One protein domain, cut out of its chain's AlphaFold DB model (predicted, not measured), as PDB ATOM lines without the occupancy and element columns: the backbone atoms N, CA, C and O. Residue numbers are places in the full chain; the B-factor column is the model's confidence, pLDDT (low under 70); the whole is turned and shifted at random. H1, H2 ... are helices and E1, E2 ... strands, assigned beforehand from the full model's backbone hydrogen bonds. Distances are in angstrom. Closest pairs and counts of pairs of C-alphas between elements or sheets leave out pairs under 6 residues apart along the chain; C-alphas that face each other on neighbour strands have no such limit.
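AT A GLANCE: This is residues 2 to 44 of the 66 residues of an uncharacterized protein of Bordetella genomosp. 9 (UniProt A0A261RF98). A small hairpin of two short strands, E1 and E2, has the longer helix H1 packed on its E2 side, through residues 4 to 13 of H1, while the short helix H2 lies off beyond the end of E2, away from H1 and E1. The printed part has 43 residues with two named helices and two named strands, in the order H1, E1, E2, H2; the sheet E1 - E2 is antiparallel and the class is mixed, helices and strands. The whole is compact, with a radius of gyration of the C-alphas of 10.5 A, and spans 30 by 24 by 14 A.

IN THESE COORDINATES: Find C-alpha 22 at (142.140, 229.365, 199.425), where E1 begins; it covers residues 22 to 24. E2 covers residues 30 to 32. Look back to C-alpha 3 at (127.755, 235.371, 197.381): from there H1, residues 3 to 15, runs 18.5 A. H2, residues 35 to 41, runs 10.1 A and ends at C-alpha 41, (146.913, 216.532, 196.133).

HOW THE PARTS SIT: Begin at the hairpin of E1 and E2, antiparallel at 141 degrees between their directions. Here N 23 and O 31 are 2.9 A apart and N 31 and O 23 are 2.8 A apart, both within hydrogen-bond range. From E2 go to H1: 11 pairs of their C-alphas are within 8 A, the closest being those of Gln 5 and Tyr 31, 5.9 A apart. H1 and E1 have 1 such pair, Val 9 and Ile 22, at 7.2 A. H2 is apart from H1 and from E1. In H1 and H2 every O i to N i+4 pair is within hydrogen-bond range.

THE WHOLE: The two C-alphas farthest apart are those of Lys 3 and Lys 44, 30.8 A. The printed part has no cut. The links E1 to E2 and E2 to H2 are tight, and H1 to E1 is short. The mean pLDDT of the printed part is 95.6, and no printed residue is under 70.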
ATOM      1  N   ASN A   2     130.651 235.088 193.460       84.62
ATOM      2  CA  ASN A   2     129.275 234.782 193.858       84.62
ATOM      3  C   ASN A   2     129.150 234.818 195.402       84.62
ATOM      4  O   ASN A   2     130.106 234.536 196.127       84.62
ATOM      5  N   LYS A   3     127.979 235.209 195.926       88.00
ATOM      6  CA  LYS A   3     127.755 235.371 197.381       88.00
ATOM      7  C   LYS A   3     127.995 234.069 198.164       88.00
ATOM      8  O   LYS A   3     128.358 234.112 199.331       88.00
ATOM      9  N   TRP A   4     127.822 232.932 197.498       91.56
ATOM     10  CA  TRP A   4     128.092 231.597 198.019       91.56
ATOM     11  C   TRP A   4     129.577 231.379 198.333       91.56
ATOM     12  O   TRP A   4     129.925 231.181 199.492       91.56
ATOM     13  N   GLN A   5     130.453 231.518 197.337       92.19
ATOM     14  CA  GLN A   5     131.909 231.428 197.472       92.19
ATOM     15  C   GLN A   5     132.437 232.414 198.510       92.19
ATOM     16  O   GLN A   5     133.312 232.062 199.292       92.19
ATOM     17  N   ALA A   6     131.884 233.630 198.563       95.56
ATOM     18  CA  ALA A   6     132.287 234.617 199.561       95.56
ATOM     19  C   ALA A   6     132.089 234.101 200.998       95.56
ATOM     20  O   ALA A   6     132.981 234.242 201.832       95.56
ATOM     21  N   LEU A   7     130.945 233.464 201.272       96.62
ATOM     22  CA  LEU A   7     130.617 232.890 202.580       96.62
ATOM     23  C   LEU A   7     131.445 231.639 202.888       96.62
ATOM     24  O   LEU A   7     131.851 231.436 204.030       96.62
ATOM     25  N   GLU A   8     131.711 230.812 201.879       96.25
ATOM     26  CA  GLU A   8     132.589 229.649 202.005       96.25
ATOM     27  C   GLU A   8     134.025 230.072 202.362       96.25
ATOM     28  O   GLU A   8     134.611 229.553 203.313       96.25
ATOM     29  N   VAL A   9     134.561 231.087 201.677       97.38
ATOM     30  CA  VAL A   9     135.874 231.684 201.971       97.38
ATOM     31  C   VAL A   9     135.896 232.335 203.351       97.38
ATOM     32  O   VAL A   9     136.872 232.169 204.084       97.38
ATOM     33  N   GLU A  10     134.847 233.065 203.732       97.12
ATOM     34  CA  GLU A  10     134.717 233.665 205.065       97.12
ATOM     35  C   GLU A  10     134.785 232.597 206.161       97.12
ATOM     36  O   GLU A  10     135.598 232.704 207.083       97.12
ATOM     37  N   TRP A  11     133.981 231.538 206.035       97.62
ATOM     38  CA  TRP A  11     133.970 230.440 206.994       97.62
ATOM     39  C   TRP A  11     135.326 229.748 207.064       97.62
ATOM     40  O   TRP A  11     135.846 229.509 208.155       97.62
ATOM     41  N   TYR A  12     135.929 229.462 205.910       98.12
ATOM     42  CA  TYR A  12     137.196 228.750 205.856       98.12
ATOM     43  C   TYR A  12     138.355 229.587 206.411       98.12
ATOM     44  O   TYR A  12     139.216 229.047 207.094       98.12
ATOM     45  N   ARG A  13     138.358 230.917 206.244       97.75
ATOM     46  CA  ARG A  13     139.341 231.795 206.912       97.75
ATOM     47  C   ARG A  13     139.255 231.745 208.437       97.75
ATOM     48  O   ARG A  13     140.269 231.934 209.099       97.75
ATOM     49  N   ALA A  14     138.061 231.531 208.983       97.75
ATOM     50  CA  ALA A  14     137.845 231.488 210.425       97.75
ATOM     51  C   ALA A  14     138.084 230.096 211.039       97.75
ATOM     52  O   ALA A  14     138.411 230.011 212.220       97.75
ATOM     53  N   ASN A  15     137.907 229.021 210.264       97.69
ATOM     54  CA  ASN A  15     137.859 227.649 210.791       97.69
ATOM     55  C   ASN A  15     138.849 226.680 210.129       97.69
ATOM     56  O   ASN A  15     139.225 225.685 210.744       97.69
ATOM     57  N   GLY A  16     139.231 226.939 208.880       96.75
ATOM     58  CA  GLY A  16     140.080 226.062 208.081       96.75
ATOM     59  C   GLY A  16     141.510 226.027 208.600       96.75
ATOM     60  O   GLY A  16     142.064 227.038 209.042       96.75
ATOM     61  N   ARG A  17     142.131 224.850 208.536       97.25
ATOM     62  CA  ARG A  17     143.485 224.644 209.062       97.25
ATOM     63  C   ARG A  17     144.590 225.103 208.111       97.25
ATOM     64  O   ARG A  17     145.686 225.422 208.571       97.25
ATOM     65  N   TYR A  18     144.305 225.123 206.811       97.06
ATOM     66  CA  TYR A  18     145.301 225.308 205.753       97.06
ATOM     67  C   TYR A  18     144.926 226.494 204.856       97.06
ATOM     68  O   TYR A  18     144.153 226.311 203.910       97.06
ATOM     69  N   PRO A  19     145.413 227.720 205.135       95.38
ATOM     70  CA  PRO A  19     145.098 228.912 204.342       95.38
ATOM     71  C   PRO A  19     145.426 228.780 202.849       95.38
ATOM     72  O   PRO A  19     144.739 229.372 202.021       95.38
ATOM     73  N   GLU A  20     146.423 227.970 202.494       95.56
ATOM     74  CA  GLU A  20     146.831 227.654 201.119       95.56
ATOM     75  C   GLU A  20     145.751 226.933 200.293       95.56
ATOM     76  O   GLU A  20     145.852 226.832 199.070       95.56
ATOM     77  N   ARG A  21     144.697 226.449 200.952       96.81
ATOM     78  CA  ARG A  21     143.515 225.879 200.306       96.81
ATOM     79  C   ARG A  21     142.597 226.950 199.702       96.81
ATOM     80  O   ARG A  21     141.734 226.611 198.891       96.81
ATOM     81  N   ILE A  22     142.780 228.220 200.076       97.19
ATOM     82  CA  ILE A  22     142.140 229.365 199.425       97.19
ATOM     83  C   ILE A  22     142.992 229.764 198.221       97.19
ATOM     84  O   ILE A  22     144.133 230.201 198.365       97.19
ATOM     85  N   VAL A  23     142.421 229.646 197.033       96.56
ATOM     86  CA  VAL A  23     143.059 229.986 195.758       96.56
ATOM     87  C   VAL A  23     142.268 231.083 195.058       96.56
ATOM     88  O   VAL A  23     141.129 231.357 195.420       96.56
ATOM     89  N   VAL A  24     142.880 231.723 194.067       95.88
ATOM     90  CA  VAL A  24     142.254 232.784 193.271       95.88
ATOM     91  C   VAL A  24     141.941 232.227 191.885       95.88
ATOM     92  O   VAL A  24     142.785 231.553 191.290       95.88
ATOM     93  N   ASP A  25     140.723 232.444 191.396       91.88
ATOM     94  CA  ASP A  25     140.325 232.037 190.049       91.88
ATOM     95  C   ASP A  25     140.866 232.986 188.959       91.88
ATOM     96  O   ASP A  25     141.616 233.927 189.224       91.88
ATOM     97  N   GLY A  26     140.511 232.717 187.700       91.06
ATOM     98  CA  GLY A  26     140.950 233.531 186.562       91.06
ATOM     99  C   GLY A  26     140.381 234.956 186.537       91.06
ATOM    100  O   GLY A  26     140.882 235.781 185.778       91.06
ATOM    101  N   GLU A  27     139.368 235.252 187.356       91.69
ATOM    102  CA  GLU A  27     138.732 236.567 187.473       91.69
ATOM    103  C   GLU A  27     139.258 237.361 188.682       91.69
ATOM    104  O   GLU A  27     138.870 238.511 188.885       91.69
ATOM    105  N   GLY A  28     140.181 236.786 189.462       92.31
ATOM    106  CA  GLY A  28     140.738 237.428 190.651       92.31
ATOM    107  C   GLY A  28     139.939 237.159 191.927       92.31
ATOM    108  O   GLY A  28     140.206 237.797 192.947       92.31
ATOM    109  N   GLU A  29     138.996 236.216 191.906       93.31
ATOM    110  CA  GLU A  29     138.106 235.953 193.032       93.31
ATOM    111  C   GLU A  29     138.578 234.753 193.866       93.31
ATOM    112  O   GLU A  29     138.917 233.696 193.320       93.31
ATOM    113  N   PRO A  30     138.632 234.881 195.206       96.31
ATOM    114  CA  PRO A  30     139.064 233.790 196.062       96.31
ATOM    115  C   PRO A  30     137.995 232.695 196.166       96.31
ATOM    116  O   PRO A  30     136.801 232.976 196.274       96.31
ATOM    117  N   TYR A  31     138.432 231.439 196.232       96.19
ATOM    118  CA  TYR A  31     137.589 230.281 196.518       96.19
ATOM    119  C   TYR A  31     138.358 229.197 197.279       96.19
ATOM    120  O   TYR A  31     139.586 229.146 197.253       96.19
ATOM    121  N   VAL A  32     137.627 228.325 197.975       97.44
ATOM    122  CA  VAL A  32     138.198 227.202 198.732       97.44
ATOM    123  C   VAL A  32     138.209 225.959 197.847       97.44
ATOM    124  O   VAL A  32     137.189 225.604 197.255       97.44
ATOM    125  N   LEU A  33     139.345 225.269 197.749       97.31
ATOM    126  CA  LEU A  33     139.410 223.983 197.050       97.31
ATOM    127  C   LEU A  33     138.532 222.936 197.759       97.31
ATOM    128  O   LEU A  33     138.638 222.760 198.972       97.31
ATOM    129  N   GLY A  34     137.705 222.199 197.012       96.50
ATOM    130  CA  GLY A  34     136.856 221.131 197.567       96.50
ATOM    131  C   GLY A  34     137.656 219.985 198.198       96.50
ATOM    132  O   GLY A  34     138.820 219.770 197.838       96.50
ATOM    133  N   ASP A  35     137.033 219.242 199.121       97.56
ATOM    134  CA  ASP A  35     137.694 218.212 199.947       97.56
ATOM    135  C   ASP A  35     138.401 217.176 199.061       97.56
ATOM    136  O   ASP A  35     139.591 216.914 199.218       97.56
ATOM    137  N   GLY A  36     137.707 216.650 198.047       97.06
ATOM    138  CA  GLY A  36     138.275 215.640 197.149       97.06
ATOM    139  C   GLY A  36     139.511 216.122 196.378       97.06
ATOM    140  O   GLY A  36     140.515 215.411 196.273       97.06
ATOM    141  N   TYR A  37     139.479 217.350 195.857       97.06
ATOM    142  CA  TYR A  37     140.607 217.907 195.109       97.06
ATOM    143  C   TYR A  37     141.790 218.243 196.024       97.06
ATOM    144  O   TYR A  37     142.933 217.915 195.699       97.06
ATOM    145  N   TRP A  38     141.527 218.854 197.180       97.19
ATOM    146  CA  TRP A  38     142.561 219.181 198.157       97.19
ATOM    147  C   TRP A  38     143.234 217.919 198.710       97.19
ATOM    148  O   TRP A  38     144.461 217.805 198.654       97.19
ATOM    149  N   ASN A  39     142.440 216.942 199.156       97.69
ATOM    150  CA  ASN A  39     142.930 215.729 199.811       97.69
ATOM    151  C   ASN A  39     143.720 214.835 198.847       97.69
ATOM    152  O   ASN A  39     144.741 214.269 199.235       97.69
ATOM    153  N   SER A  40     143.309 214.749 197.575       97.81
ATOM    154  CA  SER A  40     144.048 213.973 196.564       97.81
ATOM    155  C   SER A  40     145.440 214.539 196.264       97.81
ATOM    156  O   SER A  40     146.360 213.777 195.965       97.81
ATOM    157  N   ARG A  41     145.624 215.862 196.370       96.69
ATOM    158  CA  ARG A  41     146.913 216.532 196.133       96.69
ATOM    159  C   ARG A  41     147.757 216.683 197.395       96.69
ATOM    160  O   ARG A  41     148.979 216.736 197.298       96.69
ATOM    161  N   ASN A  42     147.120 216.715 198.562       96.44
ATOM    162  CA  ASN A  42     147.765 216.957 199.848       96.44
ATOM    163  C   ASN A  42     147.392 215.864 200.867       96.44
ATOM    164  O   ASN A  42     146.783 216.159 201.893       96.44
ATOM    165  N   PRO A  43     147.782 214.592 200.651       95.19
ATOM    166  CA  PRO A  43     147.331 213.477 201.493       95.19
ATOM    167  C   PRO A  43     147.761 213.587 202.965       95.19
ATOM    168  O   PRO A  43     147.127 213.013 203.842       95.19
ATOM    169  N   LYS A  44     148.832 214.338 203.262       96.25
ATOM    170  CA  LYS A  44     149.301 214.604 204.637       96.25
ATOM    171  C   LYS A  44     148.616 215.803 205.308       96.25
ATOM    172  O   LYS A  44     148.864 216.054 206.482       96.25
TER     173      LYS A  44